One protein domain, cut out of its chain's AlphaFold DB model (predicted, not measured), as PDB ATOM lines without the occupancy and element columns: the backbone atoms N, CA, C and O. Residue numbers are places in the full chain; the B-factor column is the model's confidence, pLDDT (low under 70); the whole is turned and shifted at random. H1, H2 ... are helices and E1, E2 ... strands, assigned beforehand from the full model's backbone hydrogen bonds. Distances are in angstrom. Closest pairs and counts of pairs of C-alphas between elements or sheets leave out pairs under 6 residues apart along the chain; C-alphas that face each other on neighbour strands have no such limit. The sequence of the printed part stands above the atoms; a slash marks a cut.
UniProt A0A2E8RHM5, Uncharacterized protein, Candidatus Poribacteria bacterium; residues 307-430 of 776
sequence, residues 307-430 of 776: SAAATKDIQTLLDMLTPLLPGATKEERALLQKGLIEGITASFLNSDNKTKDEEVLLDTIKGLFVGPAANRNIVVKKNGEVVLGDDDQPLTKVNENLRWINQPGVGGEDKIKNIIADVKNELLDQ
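AT A GLANCE: This is residues 307 to 430 of the 776 residues of an uncharacterized protein of Candidatus Poribacteria bacterium (UniProt A0A2E8RHM5). What shape do these atoms make? Helices H3, H4 and H5 stand side by side as a triangle, the first residues of H1 pack on H4, and the hairpin of E1 and E2 reaches away as an arm with residues 380 to 395 at its far end. What is printed? There are 124 residues with five named helices and two named strands, in the order H1 H2 H3 H4 E1 E2 H5; the sheet, E1 - E2, is antiparallel and the class is mostly helix. The whole is loose, with a radius of gyration of the C-alphas of 17.2 A and spans of 55 by 38 by 24 A.

IN THESE COORDINATES: Where are the helices? H1, residues 307 to 324, begins at C-alpha (214.235, 235.461, 223.390) and is 25.7 A long; H2 is residues 330 to 337, H3 340 to 349 and H4 358 to 366. H5, residues 413 to 430, is 25.6 A long and ends at C-alpha (200.316, 251.985, 218.877). Where are the strands? E1 is residues 377 to 379 and E2 is residues 396 to 398.

HOW THE PARTS SIT: What does the hub, H4, touch? H1 touches it with residues 307 to 311 alone, closest at the C-alphas of Ser 307 and Thr 364, 5.0 A. H5 touches it with residues 416 to 424 alone, opposite ways at a shallow tilt of 26 degrees, closest at the C-alphas of Glu 358 and Ile 420, 6.7 A. H3 and H4, a hairpin, only just touch, with 3 pairs of C-alphas within 8 A, closest at Thr 345 and Leu 361, 7.7 A. Where is H2? It is close to H1 but not clearly touching, with the closest C-alphas, Leu 321 and Arg 333, 7.9 A apart. What do the backbones show? N 378 and O 397 of antiparallel E1 and E2 are 2.8 A apart, within hydrogen-bond range. Every O i to N i+4 pair is within range in H2, H3, H4 and H5, and 12 of 14 in H1.

THE WHOLE: How far does it reach? The two C-alphas farthest apart, Glu 385 and Gln 430, are 54.8 A apart. Which links are long? Those from E1 to E2 and from E2 to H5 are long, and the printed part has no cut. Where is confidence low? The pLDDT is under 70 at residues 321 to 335, 337 to 339, 354 to 355 and 408 to 412.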
ATOM      1  N   SER A 307     213.951 235.213 221.960       89.31
ATOM      2  CA  SER A 307     214.235 235.461 223.390       89.31
ATOM      3  C   SER A 307     215.556 234.847 223.865       89.31
ATOM      4  O   SER A 307     216.360 235.522 224.498       89.31
ATOM      5  N   ALA A 308     215.845 233.592 223.513       87.56
ATOM      6  CA  ALA A 308     217.056 232.902 223.963       87.56
ATOM      7  C   ALA A 308     218.354 233.558 223.451       87.56
ATOM      8  O   ALA A 308     219.347 233.642 224.183       87.56
ATOM      9  N   ALA A 309     218.356 234.035 222.201       88.44
ATOM     10  CA  ALA A 309     219.504 234.717 221.612       88.44
ATOM     11  C   ALA A 309     219.682 236.117 222.221       88.44
ATOM     12  O   ALA A 309     220.792 236.476 222.621       88.44
ATOM     13  N   ALA A 310     218.579 236.850 222.399       90.75
ATOM     14  CA  ALA A 310     218.552 238.130 223.098       90.75
ATOM     15  C   ALA A 310     219.064 238.015 224.548       90.75
ATOM     16  O   ALA A 310     219.937 238.782 224.960       90.75
ATOM     17  N   THR A 311     218.592 237.018 225.309       91.62
ATOM     18  CA  THR A 311     219.054 236.740 226.677       91.62
ATOM     19  C   THR A 311     220.554 236.496 226.705       91.62
ATOM     20  O   THR A 311     221.231 237.031 227.576       91.62
ATOM     21  N   LYS A 312     221.101 235.721 225.761       91.12
ATOM     22  CA  LYS A 312     222.541 235.433 225.705       91.12
ATOM     23  C   LYS A 312     223.378 236.695 225.469       91.12
ATOM     24  O   LYS A 312     224.399 236.878 226.137       91.12
ATOM     25  N   ASP A 313     222.958 237.562 224.555       90.19
ATOM     26  CA  ASP A 313     223.684 238.794 224.228       90.19
ATOM     27  C   ASP A 313     223.629 239.802 225.388       90.19
ATOM     28  O   ASP A 313     224.665 240.327 225.805       90.19
ATOM     29  N   ILE A 314     222.456 239.991 226.006       89.38
ATOM     30  CA  ILE A 314     222.325 240.819 227.216       89.38
ATOM     31  C   ILE A 314     223.104 240.205 228.387       89.38
ATOM     32  O   ILE A 314     223.753 240.925 229.147       89.38
ATOM     33  N   GLN A 315     223.079 238.878 228.546       88.50
ATOM     34  CA  GLN A 315     223.840 238.208 229.596       88.50
ATOM     35  C   GLN A 315     225.340 238.420 229.395       88.50
ATOM     36  O   GLN A 315     226.039 238.671 230.364       88.50
ATOM     37  N   THR A 316     225.834 238.399 228.157       86.69
ATOM     38  CA  THR A 316     227.243 238.693 227.852       86.69
ATOM     39  C   THR A 316     227.616 240.115 228.285       86.69
ATOM     40  O   THR A 316     228.658 240.319 228.909       86.69
ATOM     41  N   LEU A 317     226.734 241.091 228.046       85.12
ATOM     42  CA  LEU A 317     226.907 242.473 228.501       85.12
ATOM     43  C   LEU A 317     226.927 242.587 230.040       85.12
ATOM     44  O   LEU A 317     227.783 243.269 230.606       85.12
ATOM     45  N   LEU A 318     226.029 241.883 230.738       80.06
ATOM     46  CA  LEU A 318     226.030 241.793 232.207       80.06
ATOM     47  C   LEU A 318     227.280 241.079 232.745       80.06
ATOM     48  O   LEU A 318     227.811 241.427 233.805       80.06
ATOM     49  N   ASP A 319     227.777 240.094 232.007       78.88
ATOM     50  CA  ASP A 319     228.940 239.299 232.381       78.88
ATOM     51  C   ASP A 319     230.216 240.104 232.254       78.88
ATOM     52  O   ASP A 319     231.090 239.932 233.091       78.88
ATOM     53  N   MET A 320     230.290 241.029 231.295       73.31
ATOM     54  CA  MET A 320     231.374 242.002 231.170       73.31
ATOM     55  C   MET A 320     231.432 242.993 232.339       73.31
ATOM     56  O   MET A 320     232.528 243.326 232.787       73.31
ATOM     57  N   LEU A 321     230.293 243.434 232.892       66.56
ATOM     58  CA  LEU A 321     230.277 244.339 234.057       66.56
ATOM     59  C   LEU A 321     230.988 243.751 235.278       66.56
ATOM     60  O   LEU A 321     231.560 244.481 236.089       66.56
ATOM     61  N   THR A 322     230.918 242.430 235.431       61.62
ATOM     62  CA  THR A 322     231.371 241.735 236.638       61.62
ATOM     63  C   THR A 322     232.908 241.758 236.800       61.62
ATOM     64  O   THR A 322     233.369 242.095 237.893       61.62
ATOM     65  N   PRO A 323     233.722 241.456 235.767       60.62
ATOM     66  CA  PRO A 323     235.175 241.583 235.795       60.62
ATOM     67  C   PRO A 323     235.695 242.981 235.434       60.62
ATOM     68  O   PRO A 323     236.826 243.276 235.807       60.62
ATOM     69  N   LEU A 324     234.925 243.837 234.739       59.53
ATOM     70  CA  LEU A 324     235.423 245.149 234.291       59.53
ATOM     71  C   LEU A 324     235.829 246.056 235.456       59.53
ATOM     72  O   LEU A 324     236.746 246.848 235.298       59.53
ATOM     73  N   LEU A 325     235.196 245.937 236.628       58.06
ATOM     74  CA  LEU A 325     235.437 246.854 237.740       58.06
ATOM     75  C   LEU A 325     235.457 246.141 239.104       58.06
ATOM     76  O   LEU A 325     234.532 246.313 239.916       58.06
ATOM     77  N   PRO A 326     236.524 245.387 239.439       55.97
ATOM     78  CA  PRO A 326     236.714 244.879 240.799       55.97
ATOM     79  C   PRO A 326     236.721 246.010 241.845       55.97
ATOM     80  O   PRO A 326     236.369 245.762 242.996       55.97
ATOM     81  N   GLY A 327     237.041 247.246 241.434       55.81
ATOM     82  CA  GLY A 327     237.016 248.456 242.260       55.81
ATOM     83  C   GLY A 327     235.799 249.378 242.105       55.81
ATOM     84  O   GLY A 327     235.762 250.382 242.808       55.81
ATOM     85  N   ALA A 328     234.818 249.083 241.234       64.62
ATOM     86  CA  ALA A 328     233.615 249.923 241.163       64.62
ATOM     87  C   ALA A 328     232.850 249.874 242.479       64.62
ATOM     88  O   ALA A 328     232.588 248.800 243.039       64.62
ATOM     89  N   THR A 329     232.446 251.052 242.927       69.44
ATOM     90  CA  THR A 329     231.538 251.224 244.048       69.44
ATOM     91  C   THR A 329     230.190 250.564 243.753       69.44
ATOM     92  O   THR A 329     229.811 250.299 242.607       69.44
ATOM     93  N   LYS A 330     229.421 250.289 244.812       68.94
ATOM     94  CA  LYS A 330     228.048 249.785 244.659       68.94
ATOM     95  C   LYS A 330     227.173 250.758 243.857       68.94
ATOM     96  O   LYS A 330     226.315 250.308 243.107       68.94
ATOM     97  N   GLU A 331     227.415 252.060 243.998       67.88
ATOM     98  CA  GLU A 331     226.686 253.136 243.318       67.88
ATOM     99  C   GLU A 331     226.989 253.176 241.816       67.88
ATOM    100  O   GLU A 331     226.062 253.229 241.014       67.88
ATOM    101  N   GLU A 332     228.257 253.049 241.415       69.94
ATOM    102  CA  GLU A 332     228.648 252.970 239.998       69.94
ATOM    103  C   GLU A 332     228.080 251.719 239.330       69.94
ATOM    104  O   GLU A 332     227.520 251.796 238.240       69.94
ATOM    105  N   ARG A 333     228.141 250.561 240.002       69.38
ATOM    106  CA  ARG A 333     227.514 249.333 239.484       69.38
ATOM    107  C   ARG A 333     226.008 249.499 239.320       69.38
ATOM    108  O   ARG A 333     225.465 249.077 238.303       69.38
ATOM    109  N   ALA A 334     225.350 250.136 240.288       67.00
ATOM    110  CA  ALA A 334     223.929 250.433 240.199       67.00
ATOM    111  C   ALA A 334     223.620 251.389 239.036       67.00
ATOM    112  O   ALA A 334     222.652 251.152 238.327       67.00
ATOM    113  N   LEU A 335     224.442 252.416 238.786       67.50
ATOM    114  CA  LEU A 335     224.286 253.339 237.652       67.50
ATOM    115  C   LEU A 335     224.478 252.655 236.292       67.50
ATOM    116  O   LEU A 335     223.682 252.890 235.392       67.50
ATOM    117  N   LEU A 336     225.474 251.777 236.154       70.12
ATOM    118  CA  LEU A 336     225.732 251.044 234.905       70.12
ATOM    119  C   LEU A 336     224.629 250.018 234.585       70.12
ATOM    120  O   LEU A 336     224.358 249.716 233.419       70.12
ATOM    121  N   GLN A 337     223.986 249.487 235.631       68.88
ATOM    122  CA  GLN A 337     222.816 248.611 235.535       68.88
ATOM    123  C   GLN A 337     221.509 249.400 235.351       68.88
ATOM    124  O   GLN A 337     220.568 248.903 234.726       68.88
ATOM    125  N   LYS A 338     221.446 250.634 235.867       63.00
ATOM    126  CA  LYS A 338     220.321 251.554 235.685       63.00
ATOM    127  C   LYS A 338     220.186 251.880 234.196       63.00
ATOM    128  O   LYS A 338     221.164 252.121 233.490       63.00
ATOM    129  N   GLY A 339     218.963 251.808 233.692       69.38
ATOM    130  CA  GLY A 339     218.685 252.019 232.277       69.38
ATOM    131  C   GLY A 339     218.973 250.834 231.355       69.38
ATOM    132  O   GLY A 339     218.670 250.938 230.174       69.38
ATOM    133  N   LEU A 340     219.507 249.696 231.833       78.75
ATOM    134  CA  LEU A 340     219.643 248.517 230.966       78.75
ATOM    135  C   LEU A 340     218.266 247.975 230.564       78.75
ATOM    136  O   LEU A 340     218.013 247.787 229.384       78.75
ATOM    137  N   ILE A 341     217.361 247.783 231.529       77.00
ATOM    138  CA  ILE A 341     215.994 247.321 231.248       77.00
ATOM    139  C   ILE A 341     215.207 248.361 230.462       77.00
ATOM    140  O   ILE A 341     214.604 248.015 229.459       77.00
ATOM    141  N   GLU A 342     215.262 249.633 230.868       79.62
ATOM    142  CA  GLU A 342     214.609 250.728 230.135       79.62
ATOM    143  C   GLU A 342     215.118 250.788 228.686       79.62
ATOM    144  O   GLU A 342     214.330 250.953 227.764       79.62
ATOM    145  N   GLY A 343     216.418 250.560 228.471       84.25
ATOM    146  CA  GLY A 343     217.023 250.467 227.148       84.25
ATOM    147  C   GLY A 343     216.597 249.230 226.350       84.25
ATOM    148  O   GLY A 343     216.365 249.354 225.149       84.25
ATOM    149  N   ILE A 344     216.451 248.060 226.987       86.88
ATOM    150  CA  ILE A 344     215.903 246.844 226.353       86.88
ATOM    151  C   ILE A 344     214.460 247.105 225.917       86.88
ATOM    152  O   ILE A 344     214.122 246.890 224.758       86.88
ATOM    153  N   THR A 345     213.637 247.623 226.827       86.44
ATOM    154  CA  THR A 345     212.232 247.954 226.588       86.44
ATOM    155  C   THR A 345     212.076 248.993 225.480       86.44
ATOM    156  O   THR A 345     211.299 248.783 224.555       86.44
ATOM    157  N   ALA A 346     212.850 250.079 225.519       86.12
ATOM    158  CA  ALA A 346     212.821 251.107 224.483       86.12
ATOM    159  C   ALA A 346     213.274 250.560 223.121       86.12
ATOM    160  O   ALA A 346     212.653 250.852 222.105       86.12
ATOM    161  N   SER A 347     214.324 249.734 223.085       86.94
ATOM    162  CA  SER A 347     214.807 249.131 221.832       86.94
ATOM    163  C   SER A 347     213.807 248.124 221.257       86.94
ATOM    164  O   SER A 347     213.665 248.032 220.041       86.94
ATOM    165  N   PHE A 348     213.090 247.393 222.113       90.38
ATOM    166  CA  PHE A 348     211.980 246.523 221.720       90.38
ATOM    167  C   PHE A 348     210.819 247.332 221.122       90.38
ATOM    168  O   PHE A 348     210.403 247.061 219.993       90.38
ATOM    169  N   LEU A 349     210.352 248.371 221.826       87.00
ATOM    170  CA  LEU A 349     209.252 249.238 221.385       87.00
ATOM    171  C   LEU A 349     209.569 250.000 220.092       87.00
ATOM    172  O   LEU A 349     208.677 250.182 219.269       87.00
ATOM    173  N   ASN A 350     210.825 250.401 219.887       86.25
ATOM    174  CA  ASN A 350     211.264 251.139 218.698       86.25
ATOM    175  C   ASN A 350     211.620 250.246 217.500       86.25
ATOM    176  O   ASN A 350     212.035 250.765 216.469       86.25
ATOM    177  N   SER A 351     211.512 248.920 217.616       85.06
ATOM    178  CA  SER A 351     211.757 248.037 216.473       85.06
ATOM    179  C   SER A 351     210.640 248.150 215.424       85.06
ATOM    180  O   SER A 351     209.478 248.378 215.761       85.06
ATOM    181  N   ASP A 352     210.979 247.945 214.150       76.69
ATOM    182  CA  ASP A 352     210.030 248.045 213.027       76.69
ATOM    183  C   ASP A 352     209.100 246.823 212.887       76.69
ATOM    184  O   ASP A 352     208.296 246.745 211.956       76.69
ATOM    185  N   ASN A 353     209.201 245.837 213.786       76.81
ATOM    186  CA  ASN A 353     208.345 244.659 213.733       76.81
ATOM    187  C   ASN A 353     206.929 245.000 214.235       76.81
ATOM    188  O   ASN A 353     206.760 245.581 215.306       76.81
ATOM    189  N   LYS A 354     205.914 244.621 213.453       66.19
ATOM    190  CA  LYS A 354     204.496 244.817 213.777       66.19
ATOM    191  C   LYS A 354     203.943 243.775 214.754       66.19
ATOM    192  O   LYS A 354     202.921 244.027 215.369       66.19
ATOM    193  N   THR A 355     204.601 242.627 214.921       69.44
ATOM    194  CA  THR A 355     204.153 241.527 215.796       69.44
ATOM    195  C   THR A 355     205.014 241.445 217.055       69.44
ATOM    196  O   THR A 355     205.638 240.421 217.333       69.44
ATOM    197  N   LYS A 356     205.116 242.559 217.781       82.94
ATOM    198  CA  LYS A 356     205.832 242.621 219.060       82.94
ATOM    199  C   LYS A 356     205.048 241.848 220.119       82.94
ATOM    200  O   LYS A 356     203.883 242.143 220.343       82.94
ATOM    201  N   ASP A 357     205.709 240.906 220.782       83.19
ATOM    202  CA  ASP A 357     205.119 240.074 221.835       83.19
ATOM    203  C   ASP A 357     205.763 240.400 223.193       83.19
ATOM    204  O   ASP A 357     206.981 240.258 223.376       83.19
ATOM    205  N   GLU A 358     204.959 240.868 224.153       86.50
ATOM    206  CA  GLU A 358     205.446 241.196 225.489       86.50
ATOM    207  C   GLU A 358     205.917 239.965 226.280       86.50
ATOM    208  O   GLU A 358     206.756 240.108 227.179       86.50
ATOM    209  N   GLU A 359     205.435 238.760 225.956       86.69
ATOM    210  CA  GLU A 359     205.871 237.518 226.599       86.69
ATOM    211  C   GLU A 359     207.332 237.212 226.252       86.69
ATOM    212  O   GLU A 359     208.110 236.837 227.131       86.69
ATOM    213  N   VAL A 360     207.755 237.490 225.015       89.44
ATOM    214  CA  VAL A 360     209.150 237.326 224.572       89.44
ATOM    215  C   VAL A 360     210.072 238.303 225.310       89.44
ATOM    216  O   VAL A 360     211.176 237.933 225.732       89.44
ATOM    217  N   LEU A 361     209.624 239.546 225.520       90.31
ATOM    218  CA  LEU A 361     210.337 240.530 226.339       90.31
ATOM    219  C   LEU A 361     210.451 240.055 227.796       90.31
ATOM    220  O   LEU A 361     211.532 240.117 228.391       90.31
ATOM    221  N   LEU A 362     209.355 239.550 228.364       88.69
ATOM    222  CA  LEU A 362     209.313 239.028 229.727       88.69
ATOM    223  C   LEU A 362     210.250 237.828 229.909       88.69
ATOM    224  O   LEU A 362     211.004 237.788 230.885       88.69
ATOM    225  N   ASP A 363     210.243 236.882 228.975       89.25
ATOM    226  CA  ASP A 363     211.127 235.717 228.974       89.25
ATOM    227  C   ASP A 363     212.591 236.129 228.865       89.25
ATOM    228  O   ASP A 363     213.439 235.631 229.615       89.25
ATOM    229  N   THR A 364     212.876 237.114 228.009       90.56
ATOM    230  CA  THR A 364     214.224 237.661 227.857       90.56
ATOM    231  C   THR A 364     214.745 238.202 229.187       90.56
ATOM    232  O   THR A 364     215.852 237.846 229.593       90.56
ATOM    233  N   ILE A 365     213.939 239.006 229.896       87.69
ATOM    234  CA  ILE A 365     214.289 239.601 231.198       87.69
ATOM    235  C   ILE A 365     214.398 238.527 232.295       87.69
ATOM    236  O   ILE A 365     215.340 238.550 233.093       87.69
ATOM    237  N   LYS A 366     213.470 237.561 232.341       86.12
ATOM    238  CA  LYS A 366     213.476 236.449 233.314       86.12
ATOM    239  C   LYS A 366     214.677 235.517 233.154       86.12
ATOM    240  O   LYS A 366     215.085 234.874 234.129       86.12
ATOM    241  N   GLY A 367     215.233 235.434 231.948       87.25
ATOM    242  CA  GLY A 367     216.426 234.653 231.638       87.25
ATOM    243  C   GLY A 367     217.738 235.247 232.164       87.25
ATOM    244  O   GLY A 367     218.747 234.545 232.170       87.25
ATOM    245  N   LEU A 368     217.750 236.507 232.618       88.25
ATOM    246  CA  LEU A 368     218.975 237.208 233.016       88.25
ATOM    247  C   LEU A 368     219.410 236.890 234.453       88.25
ATOM    248  O   LEU A 368     218.603 236.802 235.382       88.25
ATOM    249  N   PHE A 369     220.723 236.814 234.653       85.94
ATOM    250  CA  PHE A 369     221.392 236.582 235.931       85.94
ATOM    251  C   PHE A 369     222.359 237.714 236.275       85.94
ATOM    252  O   PHE A 369     223.051 238.255 235.413       85.94
ATOM    253  N   VAL A 370     222.470 238.018 237.566       77.31
ATOM    254  CA  VAL A 370     223.452 238.950 238.124       77.31
ATOM    255  C   VAL A 370     224.541 238.160 238.839       77.31
ATOM    256  O   VAL A 370     224.268 237.365 239.735       77.31
ATOM    257  N   GLY A 371     225.796 238.406 238.465       72.44
ATOM    258  CA  GLY A 371     226.967 237.804 239.099       72.44
ATOM    259  C   GLY A 371     227.682 236.756 238.238       72.44
ATOM    260  O   GLY A 371     227.276 236.476 237.109       72.44
ATOM    261  N   PRO A 372     228.786 236.185 238.755       76.00
ATOM    262  CA  PRO A 372     229.713 235.379 237.969       76.00
ATOM    263  C   PRO A 372     229.093 234.060 237.500       76.00
ATOM    264  O   PRO A 372     228.391 233.385 238.256       76.00
ATOM    265  N   ALA A 373     229.425 233.662 236.268       82.69
ATOM    266  CA  ALA A 373     228.901 232.461 235.618       82.69
ATOM    267  C   ALA A 373     229.076 231.186 236.462       82.69
ATOM    268  O   ALA A 373     228.147 230.387 236.568       82.69
ATOM    269  N   ALA A 374     230.217 231.045 237.146       80.44
ATOM    270  CA  ALA A 374     230.524 229.891 237.996       80.44
ATOM    271  C   ALA A 374     229.521 229.668 239.149       80.44
ATOM    272  O   ALA A 374     229.409 228.551 239.641       80.44
ATOM    273  N   ASN A 375     228.780 230.702 239.568       82.75
ATOM    274  CA  ASN A 375     227.849 230.629 240.699       82.75
ATOM    275  C   ASN A 375     226.374 230.506 240.277       82.75
ATOM    276  O   ASN A 375     225.501 230.398 241.144       82.75
ATOM    277  N   ARG A 376     226.079 230.556 238.969       86.50
ATOM    278  CA  ARG A 376     224.702 230.513 238.441       86.50
ATOM    279  C   ARG A 376     224.045 229.159 238.595       86.50
ATOM    280  O   ARG A 376     222.829 229.105 238.698       86.50
ATOM    281  N   ASN A 377     224.838 228.097 238.647       88.44
ATOM    282  CA  ASN A 377     224.363 226.749 238.897       88.44
ATOM    283  C   ASN A 377     224.899 226.278 240.248       88.44
ATOM    284  O   ASN A 377     226.080 226.428 240.552       88.44
ATOM    285  N   ILE A 378     224.019 225.719 241.070       88.75
ATOM    286  CA  ILE A 378     224.350 225.139 242.368       88.75
ATOM    287  C   ILE A 378     224.180 223.626 242.312       88.75
ATOM    288  O   ILE A 378     223.216 223.113 241.748       88.75
ATOM    289  N   VAL A 379     225.121 222.913 242.924       88.69
ATOM    290  CA  VAL A 379     225.071 221.453 243.033       88.69
ATOM    291  C   VAL A 379     223.888 221.047 243.908       88.69
ATOM    292  O   VAL A 379     223.727 221.538 245.030       88.69
ATOM    293  N   VAL A 380     223.057 220.143 243.400       87.50
ATOM    294  CA  VAL A 380     221.914 219.589 244.118       87.50
ATOM    295  C   VAL A 380     222.431 218.628 245.184       87.50
ATOM    296  O   VAL A 380     223.174 217.692 244.897       87.50
ATOM    297  N   LYS A 381     222.031 218.867 246.436       89.25
ATOM    298  CA  LYS A 381     222.353 217.993 247.566       89.25
ATOM    299  C   LYS A 381     221.087 217.427 248.190       89.25
ATOM    300  O   LYS A 381     220.130 218.171 248.409       89.25
ATOM    301  N   LYS A 382     221.102 216.139 248.532       85.06
ATOM    302  CA  LYS A 382     220.045 215.457 249.291       85.06
ATOM    303  C   LYS A 382     220.682 214.883 250.556       85.06
ATOM    304  O   LYS A 382     221.656 214.154 250.470       85.06
ATOM    305  N   ASN A 383     220.193 215.278 251.734       85.06
ATOM    306  CA  ASN A 383     220.769 214.907 253.040       85.06
ATOM    307  C   ASN A 383     222.270 215.239 253.217       85.06
ATOM    308  O   ASN A 383     222.970 214.578 253.974       85.06
ATOM    309  N   GLY A 384     222.771 216.278 252.540       77.56
ATOM    310  CA  GLY A 384     224.182 216.687 252.600       77.56
ATOM    311  C   GLY A 384     225.090 216.015 251.564       77.56
ATOM    312  O   GLY A 384     226.189 216.517 251.325       77.56
ATOM    313  N   GLU A 385     224.610 214.973 250.886       82.81
ATOM    314  CA  GLU A 385     225.323 214.268 249.819       82.81
ATOM    315  C   GLU A 385     224.997 214.868 248.447       82.81
ATOM    316  O   GLU A 385     223.885 215.351 248.214       82.81
ATOM    317  N   VAL A 386     225.982 214.877 247.546       85.69
ATOM    318  CA  VAL A 386     225.823 215.354 246.165       85.69
ATOM    319  C   VAL A 386     224.981 214.346 245.393       85.69
ATOM    320  O   VAL A 386     225.313 213.166 245.351       85.69
ATOM    321  N   VAL A 387     223.897 214.816 244.780       88.38
ATOM    322  CA  VAL A 387     223.106 213.997 243.861       88.38
ATOM    323  C   VAL A 387     223.848 213.955 242.530       88.38
ATOM    324  O   VAL A 387     224.169 215.011 241.988       88.38
ATOM    325  N   LEU A 388     224.136 212.759 242.028       87.06
ATOM    326  CA  LEU A 388     224.731 212.569 240.707       87.06
ATOM    327  C   LEU A 388     223.627 212.387 239.656       87.06
ATOM    328  O   LEU A 388     222.555 211.865 239.968       87.06
ATOM    329  N   GLY A 389     223.879 212.885 238.447       83.31
ATOM    330  CA  GLY A 389     223.078 212.609 237.259       83.31
ATOM    331  C   GLY A 389     223.444 211.269 236.621       83.31
ATOM    332  O   GLY A 389     224.315 210.550 237.110       83.31
ATOM    333  N   ASP A 390     222.791 210.951 235.504       82.88
ATOM    334  CA  ASP A 390     222.975 209.688 234.767       82.88
ATOM    335  C   ASP A 390     224.393 209.515 234.174       82.88
ATOM    336  O   ASP A 390     224.755 208.432 233.718       82.88
ATOM    337  N   ASP A 391     225.199 210.576 234.175       85.44
ATOM    338  CA  ASP A 391     226.577 210.656 233.683       85.44
ATOM    339  C   ASP A 391     227.633 210.663 234.808       85.44
ATOM    340  O   ASP A 391     228.793 211.010 234.569       85.44
ATOM    341  N   ASP A 392     227.234 210.320 236.039       80.25
ATOM    342  CA  ASP A 392     228.048 210.409 237.261       80.25
ATOM    343  C   ASP A 392     228.592 211.827 237.553       80.25
ATOM    344  O   ASP A 392     229.481 212.004 238.393       80.25
ATOM    345  N   GLN A 393     228.050 212.872 236.912       86.06
ATOM    346  CA  GLN A 393     228.371 214.259 237.244       86.06
ATOM    347  C   GLN A 393     227.421 214.803 238.315       86.06
ATOM    348  O   GLN A 393     226.264 214.390 238.402       86.06
ATOM    349  N   PRO A 394     227.864 215.768 239.143       85.00
ATOM    350  CA  PRO A 394     226.985 216.453 240.080       85.00
ATOM    351  C   PRO A 394     225.785 217.070 239.357       85.00
ATOM    352  O   PRO A 394     225.951 217.960 238.521       85.00
ATOM    353  N   LEU A 395     224.571 216.652 239.720       87.88
ATOM    354  CA  LEU A 395     223.355 217.283 239.232       87.88
ATOM    355  C   LEU A 395     223.371 218.745 239.687       87.88
ATOM    356  O   LEU A 395     223.538 219.039 240.875       87.88
ATOM    357  N   THR A 396     223.201 219.675 238.755       87.56
ATOM    358  CA  THR A 396     223.165 221.104 239.065       87.56
ATOM    359  C   THR A 396     221.780 221.679 238.804       87.56
ATOM    360  O   THR A 396     221.037 221.197 237.954       87.56
ATOM    361  N   LYS A 397     221.404 222.702 239.573       88.94
ATOM    362  CA  LYS A 397     220.186 223.487 239.350       88.94
ATOM    363  C   LYS A 397     220.509 224.970 239.314       88.94
ATOM    364  O   LYS A 397     221.487 225.409 239.918       88.94
ATOM    365  N   VAL A 398     219.643 225.736 238.667       87.62
ATOM    366  CA  VAL A 398     219.760 227.191 238.594       87.62
ATOM    367  C   VAL A 398     219.705 227.808 239.996       87.62
ATOM    368  O   VAL A 398     218.875 227.456 240.839       87.62
ATOM    369  N   ASN A 399     220.615 228.739 240.253       88.19
ATOM    370  CA  ASN A 399     220.660 229.551 241.453       88.19
ATOM    371  C   ASN A 399     219.683 230.719 241.306       88.19
ATOM    372  O   ASN A 399     220.050 231.812 240.874       88.19
ATOM    373  N   GLU A 400     218.428 230.473 241.677       85.62
ATOM    374  CA  GLU A 400     217.335 231.449 241.597       85.62
ATOM    375  C   GLU A 400     217.643 232.768 242.322       85.62
ATOM    376  O   GLU A 400     217.210 233.829 241.877       85.62
ATOM    377  N   ASN A 401     218.469 232.738 243.374       83.44
ATOM    378  CA  ASN A 401     218.886 233.950 244.081       83.44
ATOM    379  C   ASN A 401     219.707 234.891 243.199       83.44
ATOM    380  O   ASN A 401     219.731 236.081 243.474       83.44
ATOM    381  N   LEU A 402     220.392 234.385 242.169       82.19
ATOM    382  CA  LEU A 402     221.167 235.197 241.230       82.19
ATOM    383  C   LEU A 402     220.355 235.645 240.015       82.19
ATOM    384  O   LEU A 402     220.888 236.401 239.205       82.19
ATOM    385  N   ARG A 403     219.093 235.223 239.856       85.88
ATOM    386  CA  ARG A 403     218.263 235.776 238.782       85.88
ATOM    387  C   ARG A 403     218.081 237.263 238.996       85.88
ATOM    388  O   ARG A 403     217.767 237.699 240.101       85.88
ATOM    389  N   TRP A 404     218.219 238.023 237.918       80.62
ATOM    390  CA  TRP A 404     218.071 239.472 237.930       80.62
ATOM    391  C   TRP A 404     216.731 239.898 238.549       80.62
ATOM    392  O   TRP A 404     216.688 240.807 239.373       80.62
ATOM    393  N   ILE A 405     215.660 239.156 238.246       80.31
ATOM    394  CA  ILE A 405     214.303 239.400 238.757       80.31
ATOM    395  C   ILE A 405     214.191 239.303 240.290       80.31
ATOM    396  O   ILE A 405     213.328 239.947 240.881       80.31
ATOM    397  N   ASN A 406     215.083 238.539 240.926       77.94
ATOM    398  CA  ASN A 406     215.092 238.269 242.364       77.94
ATOM    399  C   ASN A 406     216.119 239.134 243.123       77.94
ATOM    400  O   ASN A 406     216.287 238.966 244.330       77.94
ATOM    401  N   GLN A 407     216.832 240.042 242.442       72.62
ATOM    402  CA  GLN A 407     217.877 240.877 243.043       72.62
ATOM    403  C   GLN A 407     217.299 242.150 243.681       72.62
ATOM    404  O   GLN A 407     216.830 243.026 242.950       72.62
ATOM    405  N   PRO A 408     217.400 242.328 245.013       63.31
ATOM    406  CA  PRO A 408     216.875 243.511 245.692       63.31
ATOM    407  C   PRO A 408     217.537 244.806 245.196       63.31
ATOM    408  O   PRO A 408     218.762 244.919 245.188       63.31
ATOM    409  N   GLY A 409     216.735 245.804 244.814       59.50
ATOM    410  CA  GLY A 409     217.210 247.147 244.443       59.50
ATOM    411  C   GLY A 409     217.760 247.290 243.018       59.50
ATOM    412  O   GLY A 409     218.035 248.409 242.590       59.50
ATOM    413  N   VAL A 410     217.877 246.191 242.271       61.25
ATOM    414  CA  VAL A 410     218.262 246.180 240.848       61.25
ATOM    415  C   VAL A 410     217.071 245.713 240.012       61.25
ATOM    416  O   VAL A 410     216.651 246.414 239.088       61.25
ATOM    417  N   GLY A 411     216.473 244.591 240.420       57.88
ATOM    418  CA  GLY A 411     215.221 244.048 239.912       57.88
ATOM    419  C   GLY A 411     214.161 243.916 241.009       57.88
ATOM    420  O   GLY A 411     214.338 244.342 242.153       57.88
ATOM    421  N   GLY A 412     213.019 243.364 240.621       67.31
ATOM    422  CA  GLY A 412     211.901 243.059 241.502       67.31
ATOM    423  C   GLY A 412     210.711 242.620 240.666       67.31
ATOM    424  O   GLY A 412     210.423 243.239 239.640       67.31
ATOM    425  N   GLU A 413     210.037 241.555 241.089       71.75
ATOM    426  CA  GLU A 413     208.906 240.986 240.353       71.75
ATOM    427  C   GLU A 413     207.830 242.046 240.060       71.75
ATOM    428  O   GLU A 413     207.366 242.156 238.929       71.75
ATOM    429  N   ASP A 414     207.531 242.908 241.035       75.31
ATOM    430  CA  ASP A 414     206.568 244.007 240.884       75.31
ATOM    431  C   ASP A 414     207.039 245.078 239.893       75.31
ATOM    432  O   ASP A 414     206.251 245.605 239.111       75.31
ATOM    433  N   LYS A 415     208.343 245.375 239.867       75.94
ATOM    434  CA  LYS A 415     208.913 246.342 238.922       75.94
ATOM    435  C   LYS A 415     208.827 245.821 237.488       75.94
ATOM    436  O   LYS A 415     208.495 246.583 236.589       75.94
ATOM    437  N   ILE A 416     209.101 244.532 237.279       76.94
ATOM    438  CA  ILE A 416     208.968 243.893 235.962       76.94
ATOM    439  C   ILE A 416     207.502 243.860 235.543       76.94
ATOM    440  O   ILE A 416     207.206 244.207 234.408       76.94
ATOM    441  N   LYS A 417     206.586 243.509 236.454       79.75
ATOM    442  CA  LYS A 417     205.142 243.546 236.180       79.75
ATOM    443  C   LYS A 417     204.693 244.927 235.706       79.75
ATOM    444  O   LYS A 417     204.006 245.001 234.696       79.75
ATOM    445  N   ASN A 418     205.131 245.995 236.373       82.25
ATOM    446  CA  ASN A 418     204.800 247.361 235.960       82.25
ATOM    447  C   ASN A 418     205.392 247.705 234.588       82.25
ATOM    448  O   ASN A 418     204.672 248.201 233.737       82.25
ATOM    449  N   ILE A 419     206.661 247.364 234.333       82.19
ATOM    450  CA  ILE A 419     207.299 247.615 233.029       82.19
ATOM    451  C   ILE A 419     206.567 246.878 231.901       82.19
ATOM    452  O   ILE A 419     206.329 247.457 230.850       82.19
ATOM    453  N   ILE A 420     206.196 245.614 232.109       84.94
ATOM    454  CA  ILE A 420     205.442 244.846 231.111       84.94
ATOM    455  C   ILE A 420     204.034 245.416 230.925       84.94
ATOM    456  O   ILE A 420     203.562 245.481 229.796       84.94
ATOM    457  N   ALA A 421     203.376 245.867 231.995       84.19
ATOM    458  CA  ALA A 421     202.079 246.530 231.891       84.19
ATOM    459  C   ALA A 421     202.166 247.839 231.089       84.19
ATOM    460  O   ALA A 421     201.330 248.072 230.222       84.19
ATOM    461  N   ASP A 422     203.200 248.652 231.324       84.56
ATOM    462  CA  ASP A 422     203.441 249.891 230.578       84.56
ATOM    463  C   ASP A 422     203.716 249.600 229.097       84.56
ATOM    464  O   ASP A 422     203.128 250.231 228.225       84.56
ATOM    465  N   VAL A 423     204.544 248.590 228.800       86.00
ATOM    466  CA  VAL A 423     204.796 248.124 227.424       86.00
ATOM    467  C   VAL A 423     203.512 247.663 226.752       86.00
ATOM    468  O   VAL A 423     203.266 248.024 225.608       86.00
ATOM    469  N   LYS A 424     202.682 246.893 227.458       85.62
ATOM    470  CA  LYS A 424     201.404 246.406 226.939       85.62
ATOM    471  C   LYS A 424     200.462 247.564 226.601       85.62
ATOM    472  O   LYS A 424     199.830 247.539 225.553       85.62
ATOM    473  N   ASN A 425     200.396 248.581 227.461       83.81
ATOM    474  CA  ASN A 425     199.606 249.785 227.202       83.81
ATOM    475  C   ASN A 425     200.146 250.569 225.997       83.81
ATOM    476  O   ASN A 425     199.364 250.996 225.157       83.81
ATOM    477  N   GLU A 426     201.468 250.723 225.881       84.62
ATOM    478  CA  GLU A 426     202.092 251.434 224.759       84.62
ATOM    479  C   GLU A 426     201.883 250.697 223.426       84.62
ATOM    480  O   GLU A 426     201.582 251.332 222.417       84.62
ATOM    481  N   LEU A 427     201.995 249.362 223.415       83.44
ATOM    482  CA  LEU A 427     201.674 248.542 222.242       83.44
ATOM    483  C   LEU A 427     200.201 248.697 221.857       83.44
ATOM    484  O   LEU A 427     199.907 248.982 220.703       83.44
ATOM    485  N   LEU A 428     199.288 248.635 222.830       81.62
ATOM    486  CA  LEU A 428     197.859 248.837 222.593       81.62
ATOM    487  C   LEU A 428     197.547 250.243 222.048       81.62
ATOM    488  O   LEU A 428     196.700 250.401 221.172       81.62
ATOM    489  N   ASP A 429     198.244 251.278 222.517       81.19
ATOM    490  CA  ASP A 429     198.121 252.637 221.982       81.19
ATOM    491  C   ASP A 429     198.690 252.772 220.560       81.19
ATOM    492  O   ASP A 429     198.149 253.538 219.753       81.19
ATOM    493  N   GLN A 430     199.773 252.057 220.237       78.75
ATOM    494  CA  GLN A 430     200.316 251.985 218.877       78.75
ATOM    495  C   GLN A 430     199.359 251.253 217.935       78.75
ATOM    496  O   GLN A 430     199.084 251.770 216.851       78.75
TER     497      GLN A 430